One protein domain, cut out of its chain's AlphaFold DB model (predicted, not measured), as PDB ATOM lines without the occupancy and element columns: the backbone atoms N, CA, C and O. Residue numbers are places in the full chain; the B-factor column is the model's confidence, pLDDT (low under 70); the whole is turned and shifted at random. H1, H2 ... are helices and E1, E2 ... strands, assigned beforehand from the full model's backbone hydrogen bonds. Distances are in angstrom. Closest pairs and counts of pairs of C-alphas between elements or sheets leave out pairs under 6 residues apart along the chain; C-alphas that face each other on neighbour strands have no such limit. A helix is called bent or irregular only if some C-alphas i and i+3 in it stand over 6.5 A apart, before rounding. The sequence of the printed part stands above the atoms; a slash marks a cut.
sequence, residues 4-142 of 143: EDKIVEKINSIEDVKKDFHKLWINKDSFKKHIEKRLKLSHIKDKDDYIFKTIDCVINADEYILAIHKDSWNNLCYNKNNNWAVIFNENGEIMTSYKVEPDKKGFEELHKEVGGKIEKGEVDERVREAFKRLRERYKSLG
ATOM      1  N   GLU A   4      91.445  20.279  51.606       96.50
ATOM      2  CA  GLU A   4      90.084  20.609  51.187       96.50
ATOM      3  C   GLU A   4      89.940  20.724  49.666       96.50
ATOM      4  O   GLU A   4      89.016  20.146  49.093       96.50
ATOM      5  N   ASP A   5      90.879  21.390  48.991       97.19
ATOM      6  CA  ASP A   5      90.893  21.505  47.531       97.19
ATOM      7  C   ASP A   5      90.960  20.114  46.867       97.19
ATOM      8  O   ASP A   5      90.203  19.827  45.936       97.19
ATOM      9  N   LYS A   6      91.802  19.212  47.396       97.56
ATOM     10  CA  LYS A   6      91.915  17.822  46.913       97.56
ATOM     11  C   LYS A   6      90.639  17.016  47.162       97.56
ATOM     12  O   LYS A   6      90.237  16.223  46.313       97.56
ATOM     13  N   ILE A   7      89.983  17.225  48.309       97.94
ATOM     14  CA  ILE A   7      88.679  16.613  48.610       97.94
ATOM     15  C   ILE A   7      87.658  17.032  47.546       97.94
ATOM     16  O   ILE A   7      86.981  16.178  46.971       97.94
ATOM     17  N   VAL A   8      87.557  18.335  47.261       98.00
ATOM     18  CA  VAL A   8      86.606  18.870  46.276       98.00
ATOM     19  C   VAL A   8      86.893  18.323  44.876       98.00
ATOM     20  O   VAL A   8      85.966  17.862  44.207       98.00
ATOM     21  N   GLU A   9      88.155  18.310  44.443       96.94
ATOM     22  CA  GLU A   9      88.564  17.741  43.152       96.94
ATOM     23  C   GLU A   9      88.161  16.265  43.035       96.94
ATOM     24  O   GLU A   9      87.506  15.859  42.069       96.94
ATOM     25  N   LYS A  10      88.471  15.466  44.060       96.44
ATOM     26  CA  LYS A  10      88.175  14.033  44.060       96.44
ATOM     27  C   LYS A  10      86.668  13.766  44.040       96.44
ATOM     28  O   LYS A  10      86.226  12.883  43.308       96.44
ATOM     29  N   ILE A  11      85.861  14.547  44.761       96.62
ATOM     30  CA  ILE A  11      84.391  14.452  44.707       96.62
ATOM     31  C   ILE A  11      83.863  14.790  43.315       96.62
ATOM     32  O   ILE A  11      82.990  14.086  42.803       96.62
ATOM     33  N   ASN A  12      84.392  15.843  42.691       94.44
ATOM     34  CA  ASN A  12      83.975  16.255  41.354       94.44
ATOM     35  C   ASN A  12      84.343  15.213  40.284       94.44
ATOM     36  O   ASN A  12      83.639  15.114  39.284       94.44
ATOM     37  N   SER A  13      85.378  14.398  40.519       94.50
ATOM     38  CA  SER A  13      85.766  13.288  39.633       94.50
ATOM     39  C   SER A  13      84.819  12.076  39.676       94.50
ATOM     40  O   SER A  13      84.887  11.196  38.821       94.50
ATOM     41  N   ILE A  14      83.938  11.991  40.680       94.50
ATOM     42  CA  ILE A  14      82.976  10.891  40.795       94.50
ATOM     43  C   ILE A  14      81.871  11.089  39.763       94.50
ATOM     44  O   ILE A  14      81.166  12.093  39.828       94.50
ATOM     45  N   GLU A  15      81.655  10.116  38.874       88.81
ATOM     46  CA  GLU A  15      80.604  10.132  37.841       88.81
ATOM     47  C   GLU A  15      79.340   9.370  38.282       88.81
ATOM     48  O   GLU A  15      78.255   9.948  38.380       88.81
ATOM     49  N   ASP A  16      79.479   8.088  38.638       91.62
ATOM     50  CA  ASP A  16      78.397   7.256  39.181       91.62
ATOM     51  C   ASP A  16      78.633   7.039  40.673       91.62
ATOM     52  O   ASP A  16      79.312   6.100  41.085       91.62
ATOM     53  N   VAL A  17      78.067   7.902  41.518       90.81
ATOM     54  CA  VAL A  17      78.344   7.858  42.960       90.81
ATOM     55  C   VAL A  17      77.965   6.522  43.619       90.81
ATOM     56  O   VAL A  17      78.637   6.114  44.563       90.81
ATOM     57  N   LYS A  18      76.977   5.766  43.113       88.38
ATOM     58  CA  LYS A  18      76.625   4.455  43.694       88.38
ATOM     59  C   LYS A  18      77.713   3.408  43.463       88.38
ATOM     60  O   LYS A  18      78.003   2.598  44.357       88.38
ATOM     61  N   LYS A  19      78.326   3.423  42.279       91.38
ATOM     62  CA  LYS A  19      79.435   2.520  41.938       91.38
ATOM     63  C   LYS A  19      80.767   3.033  42.475       91.38
ATOM     64  O   LYS A  19      81.559   2.254  43.009       91.38
ATOM     65  N   ASP A  20      80.971   4.340  42.419       95.06
ATOM     66  CA  ASP A  20      82.279   4.972  42.535       95.06
ATOM     67  C   ASP A  20      82.553   5.635  43.878       95.06
ATOM     68  O   ASP A  20      83.674   6.085  44.083       95.06
ATOM     69  N   PHE A  21      81.621   5.629  44.839       95.81
ATOM     70  CA  PHE A  21      81.880   6.199  46.172       95.81
ATOM     71  C   PHE A  21      83.186   5.684  46.808       95.81
ATOM     72  O   PHE A  21      83.906   6.418  47.479       95.81
ATOM     73  N   HIS A  22      83.537   4.422  46.551       96.62
ATOM     74  CA  HIS A  22      84.778   3.814  47.026       96.62
ATOM     75  C   HIS A  22      86.056   4.502  46.506       96.62
ATOM     76  O   HIS A  22      87.099   4.350  47.128       96.62
ATOM     77  N   LYS A  23      86.001   5.260  45.401       97.06
ATOM     78  CA  LYS A  23      87.134   6.031  44.858       97.06
ATOM     79  C   LYS A  23      87.498   7.243  45.731       97.06
ATOM     80  O   LYS A  23      88.600   7.778  45.605       97.06
ATOM     81  N   LEU A  24      86.603   7.645  46.642       97.56
ATOM     82  CA  LEU A  24      86.898   8.645  47.675       97.56
ATOM     83  C   LEU A  24      87.830   8.110  48.769       97.56
ATOM     84  O   LEU A  24      88.374   8.895  49.537       97.56
ATOM     85  N   TRP A  25      88.007   6.793  48.863       98.12
ATOM     86  CA  TRP A  25      88.865   6.153  49.856       98.12
ATOM     87  C   TRP A  25      90.293   5.999  49.349       98.12
ATOM     88  O   TRP A  25      90.514   5.904  48.143       98.12
ATOM     89  N   ILE A  26      91.240   5.876  50.283       96.38
ATOM     90  CA  ILE A  26      92.651   5.580  49.979       96.38
ATOM     91  C   ILE A  26      92.816   4.331  49.096       96.38
ATOM     92  O   ILE A  26      93.716   4.242  48.270       96.38
ATOM     93  N   ASN A  27      91.937   3.342  49.267       96.06
ATOM     94  CA  ASN A  27      91.765   2.231  48.342       96.06
ATOM     95  C   ASN A  27      90.427   1.518  48.595       96.06
ATOM     96  O   ASN A  27      89.795   1.654  49.649       96.06
ATOM     97  N   LYS A  28      90.017   0.703  47.617       96.94
ATOM     98  CA  LYS A  28      88.758  -0.053  47.645       96.94
ATOM     99  C   LYS A  28      88.676  -1.051  48.805       96.94
ATOM    100  O   LYS A  28      87.585  -1.279  49.326       96.94
ATOM    101  N   ASP A  29      89.795  -1.643  49.213       97.75
ATOM    102  CA  ASP A  29      89.808  -2.631  50.293       97.75
ATOM    103  C   ASP A  29      89.637  -1.982  51.666       97.75
ATOM    104  O   ASP A  29      88.931  -2.531  52.510       97.75
ATOM    105  N   SER A  30      90.193  -0.787  51.876       97.00
ATOM    106  CA  SER A  30      89.946   0.024  53.070       97.00
ATOM    107  C   SER A  30      88.455   0.332  53.209       97.00
ATOM    108  O   SER A  30      87.857   0.045  54.248       97.00
ATOM    109  N   PHE A  31      87.813   0.782  52.126       98.06
ATOM    110  CA  PHE A  31      86.369   1.020  52.106       98.06
ATOM    111  C   PHE A  31      85.558  -0.214  52.532       98.06
ATOM    112  O   PHE A  31      84.709  -0.124  53.422       98.06
ATOM    113  N   LYS A  32      85.848  -1.383  51.943       98.06
ATOM    114  CA  LYS A  32      85.167  -2.646  52.281       98.06
ATOM    115  C   LYS A  32      85.388  -3.046  53.739       98.06
ATOM    116  O   LYS A  32      84.417  -3.280  54.456       98.06
ATOM    117  N   LYS A  33      86.645  -3.058  54.201       98.12
ATOM    118  CA  LYS A  33      87.010  -3.415  55.584       98.12
ATOM    119  C   LYS A  33      86.320  -2.512  56.599       98.12
ATOM    120  O   LYS A  33      85.897  -2.977  57.659       98.12
ATOM    121  N   HIS A  34      86.189  -1.224  56.287       98.06
ATOM    122  CA  HIS A  34      85.470  -0.301  57.149       98.06
ATOM    123  C   HIS A  34      83.979  -0.629  57.229       98.06
ATOM    124  O   HIS A  34      83.476  -0.747  58.347       98.06
ATOM    125  N   ILE A  35      83.297  -0.856  56.099       98.12
ATOM    126  CA  ILE A  35      81.887  -1.281  56.093       98.12
ATOM    127  C   ILE A  35      81.711  -2.567  56.908       98.12
ATOM    128  O   ILE A  35      80.909  -2.598  57.837       98.12
ATOM    129  N   GLU A  36      82.505  -3.604  56.633       98.31
ATOM    130  CA  GLU A  36      82.429  -4.885  57.348       98.31
ATOM    131  C   GLU A  36      82.612  -4.715  58.858       98.31
ATOM    132  O   GLU A  36      81.841  -5.254  59.653       98.31
ATOM    133  N   LYS A  37      83.611  -3.928  59.277       97.81
ATOM    134  CA  LYS A  37      83.848  -3.655  60.696       97.81
ATOM    135  C   LYS A  37      82.670  -2.904  61.322       97.81
ATOM    136  O   LYS A  37      82.302  -3.212  62.450       97.81
ATOM    137  N   ARG A  38      82.079  -1.921  60.633       97.44
ATOM    138  CA  ARG A  38      80.934  -1.164  61.171       97.44
ATOM    139  C   ARG A  38      79.651  -1.997  61.218       97.44
ATOM    140  O   ARG A  38      78.892  -1.818  62.165       97.44
ATOM    141  N   LEU A  39      79.445  -2.923  60.280       98.12
ATOM    142  CA  LEU A  39      78.356  -3.907  60.339       98.12
ATOM    143  C   LEU A  39      78.510  -4.825  61.556       98.12
ATOM    144  O   LEU A  39      77.581  -4.955  62.344       98.12
ATOM    145  N   LYS A  40      79.705  -5.396  61.763       97.94
ATOM    146  CA  LYS A  40      79.992  -6.274  62.915       97.94
ATOM    147  C   LYS A  40      79.759  -5.585  64.259       97.94
ATOM    148  O   LYS A  40      79.294  -6.215  65.198       97.94
ATOM    149  N   LEU A  41      80.069  -4.293  64.342       96.06
ATOM    150  CA  LEU A  41      79.857  -3.480  65.542       96.06
ATOM    151  C   LEU A  41      78.422  -2.942  65.667       96.06
ATOM    152  O   LEU A  41      78.141  -2.179  66.584       96.06
ATOM    153  N   SER A  42      77.513  -3.283  64.746       96.50
ATOM    154  CA  SER A  42      76.154  -2.718  64.685       96.50
ATOM    155  C   SER A  42      76.129  -1.180  64.634       96.50
ATOM    156  O   SER A  42      75.173  -0.531  65.054       96.50
ATOM    157  N   HIS A  43      77.195  -0.562  64.113       96.31
ATOM    158  CA  HIS A  43      77.288   0.891  63.935       96.31
ATOM    159  C   HIS A  43      76.502   1.368  62.708       96.31
ATOM    160  O   HIS A  43      76.161   2.552  62.617       96.31
ATOM    161  N   ILE A  44      76.238   0.458  61.771       97.81
ATOM    162  CA  ILE A  44      75.477   0.680  60.541       97.81
ATOM    163  C   ILE A  44      74.545  -0.498  60.270       97.81
ATOM    164  O   ILE A  44      74.812  -1.608  60.727       97.81
ATOM    165  N   LYS A  45      73.485  -0.250  59.500       97.75
ATOM    166  CA  LYS A  45      72.535  -1.278  59.042       97.75
ATOM    167  C   LYS A  45      73.014  -2.001  57.784       97.75
ATOM    168  O   LYS A  45      72.902  -3.216  57.683       97.75
ATOM    169  N   ASP A  46      73.558  -1.241  56.841       97.38
ATOM    170  CA  ASP A  46      74.007  -1.703  55.531       97.38
ATOM    171  C   ASP A  46      75.038  -0.719  54.935       97.38
ATOM    172  O   ASP A  46      75.494   0.227  55.590       97.38
ATOM    173  N   LYS A  47      75.441  -0.963  53.681       96.44
ATOM    174  CA  LYS A  47      76.377  -0.104  52.944       96.44
ATOM    175  C   LYS A  47      75.814   1.303  52.697       96.44
ATOM    176  O   LYS A  47      76.592   2.256  52.727       96.44
ATOM    177  N   ASP A  48      74.519   1.444  52.435       95.94
ATOM    178  CA  ASP A  48      73.916   2.744  52.131       95.94
ATOM    179  C   ASP A  48      73.874   3.615  53.389       95.94
ATOM    180  O   ASP A  48      74.296   4.771  53.345       95.94
ATOM    181  N   ASP A  49      73.492   3.042  54.534       96.94
ATOM    182  CA  ASP A  49      73.560   3.699  55.843       96.94
ATOM    183  C   ASP A  49      74.985   4.194  56.150       96.94
ATOM    184  O   ASP A  49      75.184   5.326  56.587       96.94
ATOM    185  N   TYR A  50      76.010   3.395  55.837       97.38
ATOM    186  CA  TYR A  50      77.405   3.813  55.992       97.38
ATOM    187  C   TYR A  50      77.791   5.013  55.125       97.38
ATOM    188  O   TYR A  50      78.449   5.946  55.601       97.38
ATOM    189  N   ILE A  51      77.406   4.984  53.850       96.88
ATOM    190  CA  ILE A  51      77.685   6.070  52.908       96.88
ATOM    191  C   ILE A  51      76.985   7.343  53.377       96.88
ATOM    192  O   ILE A  51      77.636   8.383  53.482       96.88
ATOM    193  N   PHE A  52      75.704   7.260  53.744       96.50
ATOM    194  CA  PHE A  52      74.959   8.412  54.246       96.50
ATOM    195  C   PHE A  52      75.545   8.962  55.540       96.50
ATOM    196  O   PHE A  52      75.741  10.168  55.620       96.50
ATOM    197  N   LYS A  53      75.916   8.125  56.515       97.06
ATOM    198  CA  LYS A  53      76.579   8.609  57.739       97.06
ATOM    199  C   LYS A  53      77.914   9.291  57.453       97.06
ATOM    200  O   LYS A  53      78.211  10.312  58.063       97.06
ATOM    201  N   THR A  54      78.689   8.763  56.507       97.50
ATOM    202  CA  THR A  54      79.961   9.368  56.083       97.50
ATOM    203  C   THR A  54      79.729  10.740  55.447       97.50
ATOM    204  O   THR A  54      80.353  11.717  55.850       97.50
ATOM    205  N   ILE A  55      78.805  10.836  54.490       97.19
ATOM    206  CA  ILE A  55      78.472  12.089  53.801       97.19
ATOM    207  C   ILE A  55      77.877  13.110  54.779       97.19
ATOM    208  O   ILE A  55      78.335  14.248  54.856       97.19
ATOM    209  N   ASP A  56      76.881  12.697  55.562       96.38
ATOM    210  CA  ASP A  56      76.154  13.568  56.484       96.38
ATOM    211  C   ASP A  56      77.043  14.055  57.631       96.38
ATOM    212  O   ASP A  56      76.792  15.134  58.168       96.38
ATOM    213  N   CYS A  57      78.081  13.303  58.004       97.25
ATOM    214  CA  CYS A  57      79.088  13.772  58.948       97.25
ATOM    215  C   CYS A  57      79.797  15.023  58.425       97.25
ATOM    216  O   CYS A  57      79.864  16.009  59.145       97.25
ATOM    217  N   VAL A  58      80.280  15.009  57.180       97.12
ATOM    218  CA  VAL A  58      81.014  16.152  56.612       97.12
ATOM    219  C   VAL A  58      80.081  17.343  56.378       97.12
ATOM    220  O   VAL A  58      80.426  18.470  56.713       97.12
ATOM    221  N   ILE A  59      78.859  17.104  55.880       96.56
ATOM    222  CA  ILE A  59      77.870  18.173  55.629       96.56
ATOM    223  C   ILE A  59      77.501  18.929  56.908       96.56
ATOM    224  O   ILE A  59      77.241  20.130  56.864       96.56
ATOM    225  N   ASN A  60      77.409  18.214  58.027       95.75
ATOM    226  CA  ASN A  60      76.927  18.753  59.296       95.75
ATOM    227  C   ASN A  60      78.042  18.880  60.337       95.75
ATOM    228  O   ASN A  60      77.726  18.961  61.519       95.75
ATOM    229  N   ALA A  61      79.308  18.815  59.931       94.50
ATOM    230  CA  ALA A  61      80.406  19.025  60.856       94.50
ATOM    231  C   ALA A  61      80.375  20.473  61.367       94.50
ATOM    232  O   ALA A  61      80.120  21.412  60.600       94.50
ATOM    233  N   ASP A  62      80.599  20.612  62.669       86.88
ATOM    234  CA  ASP A  62      80.611  21.899  63.364       86.88
ATOM    235  C   ASP A  62      81.983  22.571  63.193       86.88
ATOM    236  O   ASP A  62      82.076  23.739  62.828       86.88
ATOM    237  N   GLU A  63      83.046  21.783  63.355       91.94
ATOM    238  CA  GLU A  63      84.443  22.167  63.155       91.94
ATOM    239  C   GLU A  63      85.205  21.065  62.403       91.94
ATOM    240  O   GLU A  63      84.770  19.907  62.338       91.94
ATOM    241  N   TYR A  64      86.368  21.420  61.857       94.38
ATOM    242  CA  TYR A  64      87.387  20.444  61.487       94.38
ATOM    243  C   TYR A  64      88.536  20.455  62.497       94.38
ATOM    244  O   TYR A  64      88.826  21.463  63.144       94.38
ATOM    245  N   ILE A  65      89.238  19.327  62.574       95.50
ATOM    246  CA  ILE A  65      90.468  19.176  63.346       95.50
ATOM    247  C   ILE A  65      91.567  18.698  62.396       95.50
ATOM    248  O   ILE A  65      91.469  17.614  61.821       95.50
ATOM    249  N   LEU A  66      92.615  19.498  62.234       96.75
ATOM    250  CA  LEU A  66      93.799  19.179  61.446       96.75
ATOM    251  C   LEU A  66      94.922  18.705  62.376       96.75
ATOM    252  O   LEU A  66      95.367  19.440  63.252       96.75
ATOM    253  N   ALA A  67      95.396  17.481  62.166       96.38
ATOM    254  CA  ALA A  67      96.608  16.965  62.786       96.38
ATOM    255  C   ALA A  67      97.774  17.060  61.795       96.38
ATOM    256  O   ALA A  67      97.752  16.419  60.741       96.38
ATOM    257  N   ILE A  68      98.781  17.861  62.141       95.19
ATOM    258  CA  ILE A  68      99.993  18.083  61.351       95.19
ATOM    259  C   ILE A  68     101.114  17.207  61.906       95.19
ATOM    260  O   ILE A  68     101.449  17.306  63.091       95.19
ATOM    261  N   HIS A  69     101.709  16.382  61.049       91.81
ATOM    262  CA  HIS A  69     102.781  15.452  61.405       91.81
ATOM    263  C   HIS A  69     104.072  15.813  60.677       91.81
ATOM    264  O   HIS A  69     104.049  16.292  59.548       91.81
ATOM    265  N   LYS A  70     105.218  15.583  61.329       87.31
ATOM    266  CA  LYS A  70     106.535  15.845  60.731       87.31
ATOM    267  C   LYS A  70     106.971  14.729  59.775       87.31
ATOM    268  O   LYS A  70     107.477  15.017  58.700       87.31
ATOM    269  N   ASP A  71     106.742  13.479  60.178       86.75
ATOM    270  CA  ASP A  71     107.249  12.276  59.500       86.75
ATOM    271  C   ASP A  71     106.110  11.346  59.018       86.75
ATOM    272  O   ASP A  71     106.309  10.154  58.793       86.75
ATOM    273  N   SER A  72     104.886  11.873  58.896       88.12
ATOM    274  CA  SER A  72     103.685  11.140  58.471       88.12
ATOM    275  C   SER A  72     102.710  12.079  57.752       88.12
ATOM    276  O   SER A  72     102.901  13.293  57.749       88.12
ATOM    277  N   TRP A  73     101.653  11.528  57.153       89.56
ATOM    278  CA  TRP A  73     100.606  12.314  56.503       89.56
ATOM    279  C   TRP A  73      99.848  13.189  57.491       89.56
ATOM    280  O   TRP A  73      99.438  12.732  58.559       89.56
ATOM    281  N   ASN A  74      99.556  14.417  57.068       94.44
ATOM    282  CA  ASN A  74      98.589  15.257  57.760       94.44
ATOM    283  C   ASN A  74      97.188  14.644  57.665       94.44
ATOM    284  O   ASN A  74      96.812  14.054  56.644       94.44
ATOM    285  N   ASN A  75      96.400  14.811  58.725       95.94
ATOM    286  CA  ASN A  75      95.054  14.261  58.808       95.94
ATOM    287  C   ASN A  75      94.025  15.343  59.094       95.94
ATOM    288  O   ASN A  75      94.130  16.045  60.094       95.94
ATOM    289  N   LEU A  76      93.004  15.425  58.244       97.12
ATOM    290  CA  LEU A  76      91.880  16.337  58.421       97.12
ATOM    291  C   LEU A  76      90.656  15.548  58.882       97.12
ATOM    292  O   LEU A  76      90.164  14.681  58.159       97.12
ATOM    293  N   CYS A  77      90.179  15.825  60.089       97.00
ATOM    294  CA  CYS A  77      89.032  15.167  60.696       97.00
ATOM    295  C   CYS A  77      87.818  16.096  60.692       97.00
ATOM    296  O   CYS A  77      87.886  17.209  61.205       97.00
ATOM    297  N   TYR A  78      86.701  15.602  60.170       96.44
ATOM    298  CA  TYR A  78      85.379  16.194  60.341       96.44
ATOM    299  C   TYR A  78      84.601  15.361  61.350       96.44
ATOM    300  O   TYR A  78      84.556  14.134  61.230       96.44
ATOM    301  N   ASN A  79      83.967  16.014  62.317       88.38
ATOM    302  CA  ASN A  79      83.172  15.356  63.346       88.38
ATOM    303  C   ASN A  79      81.839  16.091  63.514       88.38
ATOM    304  O   ASN A  79      81.797  17.318  63.532       88.38
ATOM    305  N   LYS A  80      80.751  15.329  63.636       77.81
ATOM    306  CA  LYS A  80      79.410  15.854  63.916       77.81
ATOM    307  C   LYS A  80      79.013  15.489  65.340       77.81
ATOM    308  O   LYS A  80      78.728  14.311  65.584       77.81
ATOM    309  N   ASN A  81      78.921  16.471  66.243       74.44
ATOM    310  CA  ASN A  81      78.432  16.294  67.623       74.44
ATOM    311  C   ASN A  81      78.999  15.060  68.357       74.44
ATOM    312  O   ASN A  81      78.272  14.392  69.093       74.44
ATOM    313  N   ASN A  82      80.263  14.689  68.118       68.94
ATOM    314  CA  ASN A  82      80.875  13.479  68.686       68.94
ATOM    315  C   ASN A  82      80.070  12.188  68.444       68.94
ATOM    316  O   ASN A  82      80.107  11.269  69.256       68.94
ATOM    317  N   ASN A  83      79.332  12.103  67.333       87.88
ATOM    318  CA  ASN A  83      78.582  10.903  66.961       87.88
ATOM    319  C   ASN A  83      79.278  10.128  65.843       87.88
ATOM    320  O   ASN A  83      79.310   8.897  65.852       87.88
ATOM    321  N   TRP A  84      79.836  10.833  64.863       94.94
ATOM    322  CA  TRP A  84      80.517  10.228  63.726       94.94
ATOM    323  C   TRP A  84      81.694  11.100  63.309       94.94
ATOM    324  O   TRP A  84      81.579  12.321  63.336       94.94
ATOM    325  N   ALA A  85      82.793  10.465  62.920       95.44
ATOM    326  CA  ALA A  85      84.003  11.120  62.458       95.44
ATOM    327  C   ALA A  85      84.421  10.574  61.091       95.44
ATOM    328  O   ALA A  85      84.339   9.366  60.843       95.44
ATOM    329  N   VAL A  86      84.901  11.462  60.223       97.88
ATOM    330  CA  VAL A  86      85.480  11.141  58.914       97.88
ATOM    331  C   VAL A  86      86.852  11.789  58.826       97.88
ATOM    332  O   VAL A  86      86.977  12.995  59.012       97.88
ATOM    333  N   ILE A  87      87.875  10.985  58.548       97.44
ATOM    334  CA  ILE A  87      89.270  11.431  58.514       97.44
ATOM    335  C   ILE A  87      89.814  11.268  57.101       97.44
ATOM    336  O   ILE A  87      89.743  10.176  56.526       97.44
ATOM    337  N   PHE A  88      90.395  12.346  56.587       98.12
ATOM    338  CA  PHE A  88      91.068  12.419  55.300       98.12
ATOM    339  C   PHE A  88      92.592  12.432  55.479       98.12
ATOM    340  O   PHE A  88      93.098  12.970  56.465       98.12
ATOM    341  N   ASN A  89      93.324  11.840  54.532       96.75
ATOM    342  CA  ASN A  89      94.774  12.032  54.409       96.75
ATOM    343  C   ASN A  89      95.099  13.343  53.674       96.75
ATOM    344  O   ASN A  89      94.216  14.027  53.152       96.75
ATOM    345  N   GLU A  90      96.388  13.649  53.555       95.62
ATOM    346  CA  GLU A  90      96.887  14.814  52.819       95.62
ATOM    347  C   GLU A  90      96.521  14.834  51.328       95.62
ATOM    348  O   GLU A  90      96.683  15.866  50.679       95.62
ATOM    349  N   ASN A  91      96.044  13.714  50.774       96.31
ATOM    350  CA  ASN A  91      95.599  13.574  49.390       96.31
ATOM    351  C   ASN A  91      94.086  13.768  49.214       96.31
ATOM    352  O   ASN A  91      93.567  13.572  48.116       96.31
ATOM    353  N   GLY A  92      93.374  14.164  50.273       97.31
ATOM    354  CA  GLY A  92      91.924  14.341  50.242       97.31
ATOM    355  C   GLY A  92      91.156  13.020  50.157       97.31
ATOM    356  O   GLY A  92      90.010  12.989  49.712       97.31
ATOM    357  N   GLU A  93      91.775  11.913  50.571       98.06
ATOM    358  CA  GLU A  93      91.183  10.578  50.533       98.06
ATOM    359  C   GLU A  93      90.730  10.154  51.920       98.06
ATOM    360  O   GLU A  93      91.451  10.320  52.904       98.06
ATOM    361  N   ILE A  94      89.556   9.534  51.997       98.38
ATOM    362  CA  ILE A  94      89.034   8.991  53.244       98.38
ATOM    363  C   ILE A  94      89.937   7.839  53.695       98.38
ATOM    364  O   ILE A  94      90.078   6.817  53.013       98.38
ATOM    365  N   MET A  95      90.521   8.003  54.880       96.69
ATOM    366  CA  MET A  95      91.259   6.959  55.588       96.69
ATOM    367  C   MET A  95      90.336   6.147  56.489       96.69
ATOM    368  O   MET A  95      90.458   4.928  56.571       96.69
ATOM    369  N   THR A  96      89.414   6.822  57.178       96.00
ATOM    370  CA  THR A  96      88.464   6.181  58.088       96.00
ATOM    371  C   THR A  96      87.186   6.996  58.214       96.00
ATOM    372  O   THR A  96      87.178   8.218  58.095       96.00
ATOM    373  N   SER A  97      86.098   6.286  58.485       97.44
ATOM    374  CA  SER A  97      84.787   6.828  58.814       97.44
ATOM    375  C   SER A  97      84.165   5.924  59.885       97.44
ATOM    376  O   SER A  97      84.182   4.685  59.771       97.44
ATOM    377  N   TYR A  98      83.773   6.501  61.023       95.75
ATOM    378  CA  TYR A  98      83.408   5.722  62.206       95.75
ATOM    379  C   TYR A  98      82.524   6.461  63.200       95.75
ATOM    380  O   TYR A  98      82.580   7.679  63.314       95.75
ATOM    381  N   LYS A  99      81.746   5.680  63.955       95.12
ATOM    382  CA  LYS A  99      81.019   6.160  65.125       95.12
ATOM    383  C   LYS A  99      82.024   6.545  66.206       95.12
ATOM    384  O   LYS A  99      82.866   5.718  66.544       95.12
ATOM    385  N   VAL A 100      81.917   7.756  66.730       91.75
ATOM    386  CA  VAL A 100      82.722   8.195  67.872       91.75
ATOM    387  C   VAL A 100      82.182   7.512  69.130       91.75
ATOM    388  O   VAL A 100      80.972   7.445  69.349       91.75
ATOM    389  N   GLU A 101      83.087   6.946  69.919       88.19
ATOM    390  CA  GLU A 101      82.784   6.218  71.151       88.19
ATOM    391  C   GLU A 101      83.354   7.036  72.323       88.19
ATOM    392  O   GLU A 101      84.563   7.266  72.347       88.19
ATOM    393  N   PRO A 102      82.514   7.539  73.248       83.56
ATOM    394  CA  PRO A 102      82.929   8.510  74.268       83.56
ATOM    395  C   PRO A 102      83.889   7.934  75.318       83.56
ATOM    396  O   PRO A 102      84.566   8.685  76.010       83.56
ATOM    397  N   ASP A 103      83.947   6.610  75.442       86.00
ATOM    398  CA  ASP A 103      84.850   5.861  76.316       86.00
ATOM    399  C   ASP A 103      86.240   5.628  75.698       86.00
ATOM    400  O   ASP A 103      87.121   5.061  76.345       86.00
ATOM    401  N   LYS A 104      86.459   6.058  74.448       85.50
ATOM    402  CA  LYS A 104      87.731   5.906  73.734       85.50
ATOM    403  C   LYS A 104      88.406   7.251  73.517       85.50
ATOM    404  O   LYS A 104      87.752   8.282  73.387       85.50
ATOM    405  N   LYS A 105      89.736   7.207  73.406       87.56
ATOM    406  CA  LYS A 105      90.544   8.380  73.064       87.56
ATOM    407  C   LYS A 105      90.054   9.012  71.765       87.56
ATOM    408  O   LYS A 105      89.858   8.321  70.760       87.56
ATOM    409  N   GLY A 106      89.877  10.328  71.795       87.88
ATOM    410  CA  GLY A 106      89.459  11.107  70.634       87.88
ATOM    411  C   GLY A 106      90.578  11.267  69.602       87.88
ATOM    412  O   GLY A 106      91.751  11.026  69.883       87.88
ATOM    413  N   PHE A 107      90.222  11.740  68.404       91.19
ATOM    414  CA  PHE A 107      91.179  12.021  67.326       91.19
ATOM    415  C   PHE A 107      92.339  12.922  67.785       91.19
ATOM    416  O   PHE A 107      93.500  12.596  67.560       91.19
ATOM    417  N   GLU A 108      92.033  14.025  68.474       92.25
ATOM    418  CA  GLU A 108      93.056  14.952  68.977       92.25
ATOM    419  C   GLU A 108      94.027  14.296  69.948       92.25
ATOM    420  O   GLU A 108      95.230  14.528  69.863       92.25
ATOM    421  N   GLU A 109      93.503  13.507  70.883       91.88
ATOM    422  CA  GLU A 109      94.301  12.845  71.911       91.88
ATOM    423  C   GLU A 109      95.269  11.853  71.263       91.88
ATOM    424  O   GLU A 109      96.475  11.944  71.475       91.88
ATOM    425  N   LEU A 110      94.757  10.998  70.371       91.62
ATOM    426  CA  LEU A 110      95.563  10.020  69.639       91.62
ATOM    427  C   LEU A 110      96.682  10.676  68.823       91.62
ATOM    428  O   LEU A 110      97.801  10.169  68.789       91.62
ATOM    429  N   HIS A 111      96.400  11.805  68.167       92.88
ATOM    430  CA  HIS A 111      97.406  12.476  67.350       92.88
ATOM    431  C   HIS A 111      98.417  13.282  68.168       92.88
ATOM    432  O   HIS A 111      99.578  13.335  67.771       92.88
ATOM    433  N   LYS A 112      98.033  13.841  69.324       93.38
ATOM    434  CA  LYS A 112      98.983  14.476  70.255       93.38
ATOM    435  C   LYS A 112      99.986  13.467  70.822       93.38
ATOM    436  O   LYS A 112     101.163  13.795  70.937       93.38
ATOM    437  N   GLU A 113      99.555  12.239  71.119       93.12
ATOM    438  CA  GLU A 113     100.424  11.184  71.675       93.12
ATOM    439  C   GLU A 113     101.565  10.769  70.746       93.12
ATOM    440  O   GLU A 113     102.641  10.403  71.211       93.12
ATOM    441  N   VAL A 114     101.354  10.872  69.435       91.19
ATOM    442  CA  VAL A 114     102.375  10.572  68.422       91.19
ATOM    443  C   VAL A 114     103.129  11.821  67.948       91.19
ATOM    444  O   VAL A 114     103.826  11.773  66.939       91.19
ATOM    445  N   GLY A 115     103.004  12.944  68.667       92.31
ATOM    446  CA  GLY A 115     103.723  14.189  68.378       92.31
ATOM    447  C   GLY A 115     103.071  15.090  67.324       92.31
ATOM    448  O   GLY A 115     103.714  16.023  66.840       92.31
ATOM    449  N   GLY A 116     101.811  14.841  66.964       93.94
ATOM    450  CA  GLY A 116     101.058  15.664  66.023       93.94
ATOM    451  C   GLY A 116     100.680  17.026  66.609       93.94
ATOM    452  O   GLY A 116     100.186  17.128  67.735       93.94
ATOM    453  N   LYS A 117     100.860  18.088  65.818       96.12
ATOM    454  CA  LYS A 117     100.361  19.430  66.144       96.12
ATOM    455  C   LYS A 117      98.897  19.534  65.723       96.12
ATOM    456  O   LYS A 117      98.570  19.239  64.578       96.12
ATOM    457  N   ILE A 118      98.028  19.963  66.634       96.19
ATOM    458  CA  ILE A 118      96.589  20.090  66.375       96.19
ATOM    459  C   ILE A 118      96.223  21.536  66.050       96.19
ATOM    460  O   ILE A 118      96.575  22.451  66.793       96.19
ATOM    461  N   GLU A 119      95.466  21.712  64.973       95.62
ATOM    462  CA  GLU A 119      94.806  22.956  64.588       95.62
ATOM    463  C   GLU A 119      93.307  22.692  64.404       95.62
ATOM    464  O   GLU A 119      92.902  21.599  64.012       95.62
ATOM    465  N   LYS A 120      92.472  23.683  64.717       94.81
ATOM    466  CA  LYS A 120      91.015  23.616  64.557       94.81
ATOM    467  C   LYS A 120      90.547  24.780  63.709       94.81
ATOM    468  O   LYS A 120      91.155  25.848  63.760       94.81
ATOM    469  N   GLY A 121      89.459  24.587  62.981       93.06
ATOM    470  CA  GLY A 121      88.874  25.661  62.196       93.06
ATOM    471  C   GLY A 121      87.460  25.364  61.734       93.06
ATOM    472  O   GLY A 121      86.890  24.303  62.000       93.06
ATOM    473  N   GLU A 122      86.899  26.344  61.039       93.25
ATOM    474  CA  GLU A 122      85.568  26.254  60.457       93.25
ATOM    475  C   GLU A 122      85.579  25.384  59.202       93.25
ATOM    476  O   GLU A 122      86.491  25.442  58.381       93.25
ATOM    477  N   VAL A 123      84.534  24.579  59.035       92.25
ATOM    478  CA  VAL A 123      84.373  23.727  57.854       92.25
ATOM    479  C   VAL A 123      84.275  24.580  56.588       92.25
ATOM    480  O   VAL A 123      83.360  25.393  56.465       92.25
ATOM    481  N   ASP A 124      85.159  24.330  55.619       94.44
ATOM    482  CA  ASP A 124      85.125  24.983  54.307       94.44
ATOM    483  C   ASP A 124      83.791  24.700  53.590       94.44
ATOM    484  O   ASP A 124      83.435  23.548  53.302       94.44
ATOM    485  N   GLU A 125      83.050  25.762  53.263       95.81
ATOM    486  CA  GLU A 125      81.738  25.641  52.625       95.81
ATOM    487  C   GLU A 125      81.824  24.961  51.250       95.81
ATOM    488  O   GLU A 125      80.889  24.275  50.842       95.81
ATOM    489  N   ARG A 126      82.963  25.044  50.548       97.19
ATOM    490  CA  ARG A 126      83.170  24.342  49.270       97.19
ATOM    491  C   ARG A 126      83.133  22.829  49.458       97.19
ATOM    492  O   ARG A 126      82.530  22.129  48.639       97.19
ATOM    493  N   VAL A 127      83.735  22.327  50.538       97.44
ATOM    494  CA  VAL A 127      83.688  20.905  50.907       97.44
ATOM    495  C   VAL A 127      82.260  20.526  51.288       97.44
ATOM    496  O   VAL A 127      81.731  19.535  50.777       97.44
ATOM    497  N   ARG A 128      81.605  21.342  52.122       96.56
ATOM    498  CA  ARG A 128      80.217  21.117  52.551       96.56
ATOM    499  C   ARG A 128      79.271  21.002  51.353       96.56
ATOM    500  O   ARG A 128      78.520  20.033  51.242       96.56
ATOM    501  N   GLU A 129      79.353  21.944  50.421       97.88
ATOM    502  CA  GLU A 129      78.555  21.976  49.195       97.88
ATOM    503  C   GLU A 129      78.880  20.820  48.241       97.88
ATOM    504  O   GLU A 129      77.973  20.228  47.648       97.88
ATOM    505  N   ALA A 130      80.152  20.431  48.116       97.69
ATOM    506  CA  ALA A 130      80.536  19.259  47.332       97.69
ATOM    507  C   ALA A 130      79.886  17.976  47.879       97.69
ATOM    508  O   ALA A 130      79.303  17.204  47.112       97.69
ATOM    509  N   PHE A 131      79.894  17.781  49.201       97.56
ATOM    510  CA  PHE A 131      79.224  16.645  49.834       97.56
ATOM    511  C   PHE A 131      77.693  16.724  49.752       97.56
ATOM    512  O   PHE A 131      77.059  15.691  49.524       97.56
ATOM    513  N   LYS A 132      77.080  17.915  49.860       97.50
ATOM    514  CA  LYS A 132      75.633  18.097  49.618       97.50
ATOM    515  C   LYS A 132      75.258  17.636  48.207       97.50
ATOM    516  O   LYS A 132      74.365  16.801  48.058       97.50
ATOM    517  N   ARG A 133      75.985  18.082  47.175       96.44
ATOM    518  CA  ARG A 133      75.767  17.634  45.785       96.44
ATOM    519  C   ARG A 133      75.970  16.130  45.621       96.44
ATOM    520  O   ARG A 133      75.168  15.473  44.961       96.44
ATOM    521  N   LEU A 134      77.015  15.572  46.237       96.19
ATOM    522  CA  LEU A 134      77.290  14.134  46.215       96.19
ATOM    523  C   LEU A 134      76.124  13.324  46.806       96.19
ATOM    524  O   LEU A 134      75.710  12.321  46.225       96.19
ATOM    525  N   ARG A 135      75.562  13.790  47.930       96.00
ATOM    526  CA  ARG A 135      74.396  13.188  48.588       96.00
ATOM    527  C   ARG A 135      73.173  13.172  47.681       96.00
ATOM    528  O   ARG A 135      72.508  12.144  47.570       96.00
ATOM    529  N   GLU A 136      72.872  14.300  47.043       95.00
ATOM    530  CA  GLU A 136      71.700  14.423  46.174       95.00
ATOM    531  C   GLU A 136      71.828  13.534  44.935       95.00
ATOM    532  O   GLU A 136      70.892  12.802  44.609       95.00
ATOM    533  N   ARG A 137      73.023  13.468  44.333       94.19
ATOM    534  CA  ARG A 137      73.331  12.512  43.257       94.19
ATOM    535  C   ARG A 137      73.171  11.055  43.705       94.19
ATOM    536  O   ARG A 137      72.734  10.217  42.922       94.19
ATOM    537  N   TYR A 138      73.493  10.732  44.960       92.75
ATOM    538  CA  TYR A 138      73.327   9.371  45.489       92.75
ATOM    539  C   TYR A 138      71.852   8.979  45.594       92.75
ATOM    540  O   TYR A 138      71.469   7.874  45.203       92.75
ATOM    541  N   LYS A 139      71.017   9.902  46.084       89.56
ATOM    542  CA  LYS A 139      69.567   9.710  46.210       89.56
ATOM    543  C   LYS A 139      68.874   9.625  44.851       89.56
ATOM    544  O   LYS A 139      67.967   8.811  44.690       89.56
ATOM    545  N   SER A 140      69.278  10.448  43.881       85.38
ATOM    546  CA  SER A 140      68.621  10.515  42.570       85.38
ATOM    547  C   SER A 140      68.820   9.254  41.730       85.38
ATOM    548  O   SER A 140      67.944   8.913  40.952       85.38
ATOM    549  N   LEU A 141      69.924   8.523  41.921       72.50
ATOM    550  CA  LEU A 141      70.201   7.247  41.238       72.50
ATOM    551  C   LEU A 141      69.444   6.045  41.846       72.50
ATOM    552  O   LEU A 141      69.753   4.890  41.548       72.50
ATOM    553  N   GLY A 142      68.539   6.277  42.801       55.69
ATOM    554  CA  GLY A 142      67.676   5.262  43.419       55.69
ATOM    555  C   GLY A 142      66.193   5.399  43.085       55.69
ATOM    556  O   GLY A 142      65.397   4.671  43.672       55.69
TER     557      GLY A 142
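AT A GLANCE: This is residues 4 to 142 of the 143 residues of an uncharacterized protein of Hydrogenimonas thermophila (UniProt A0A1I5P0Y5). A twisted sheet of five strands has H4 across one face, near E4 and E3, and the short helix H5 over the opposite face, near E1. On the side of H4 away from the sheet packs the long helix H6, with H1 and H2 packed on H6 in turn, H2 on its residues 134 to 138, while H3 packs on the edge strand E4. The printed part has 139 residues, with six named helices and five named strands in the order H1 H2 H3 H4 E1 E2 E3 E4 H5 E5 H6; the class is mixed, helices and strands. The sheet's order is E4 E3 E2 E1 E5, antiparallel throughout. The whole is compact, with a radius of gyration of the C-alphas of 14.4 A and spans of 44 by 33 by 26 A.

IN THESE COORDINATES: Begin with the sheet: find C-alpha 63 at (84.443, 22.167, 63.155), where E1, residues 63 to 68, sets out on its 16.2 A. E2 is residues 75 to 80, 16.5 A long; E3 is residues 84 to 88, 13.7 A; E4 is residues 94 to 99, 14.6 A; and E5 is residues 117 to 122, 17.3 A. Look between E4 and E5 for H5, residues 107 to 113. Go back to C-alpha 4 at (90.084, 20.609, 51.187), where H1, residues 4 to 12, begins. H2, residues 17 to 24, follows; it is irregular, with C-alphas 19 and 22 at 7.5 A. H3, residues 28 to 40, covers 18.7 A, and H4, residues 47 to 59, 18.5 A. The longest helix, H6, residues 125 to 140, runs 22.4 A to C-alpha 140 at (68.621, 10.515, 42.570).

HOW THE PARTS SIT: E1, E2, E3 and E4 form a meander, each strand the antiparallel neighbour of the one before, and each successive pair is a hairpin. Look for N 65 and O 77 at 2.9 A between E1 and E2, N 78 and O 86 at 2.9 A between E2 and E3, and N 85 and O 98 at 2.8 A between E3 and E4. E5 is antiparallel to E1, with N 66 and O 119 at 2.8 A. Helices on both faces of this sheet give three layers: H4 and H5 lie on opposite faces. H4, at a height over the sheet of 8.9 A, runs across the strands, at 80 degrees to E4 on the local plane; its closest C-alphas to E3 are those of Cys 57 and Trp 84, 6.1 A apart. H5, at a height of 9.0 A, lies over E1 and runs along the strands, at 22 degrees to E1 on the local plane, with the C-alphas of Ala 67 and His 111 closest at 6.5 A. H3 is on the sheet, and its closest C-alphas to the edge strand E4 are those of His 34 and Thr 96, 7.2 A apart. H6 is not on the sheet but touches H4, opposite ways at a shallow tilt of 27 degrees, closest at the C-alphas of Ile 59 and Arg 128, 4.9 A. H1 touches H6, the same way at a shallow tilt of 21 degrees, closest at Val 8 and Val 127, C-alphas 5.8 A apart. H2 touches residues 134 to 138 of H6 alone, closest at the C-alphas of Val 17 and Tyr 138, 5.8 A; they run opposite ways at a shallow tilt of 32 degrees, only just short of steep. In H1, H3, H5 and H6 every O i to N i+4 pair is within hydrogen-bond range; H4 has 8 of 9, and H2 has 1 of 4, with 2 of 5 O i to N i+3 pairs.

THE WHOLE: The two C-alphas farthest apart are those of Gly 115 and Gly 142, 44.7 A. The printed part has no cut, and no link between named elements is long. The mean pLDDT of the printed part is 93.9; look at residues 82 and 142 for the two values under 70.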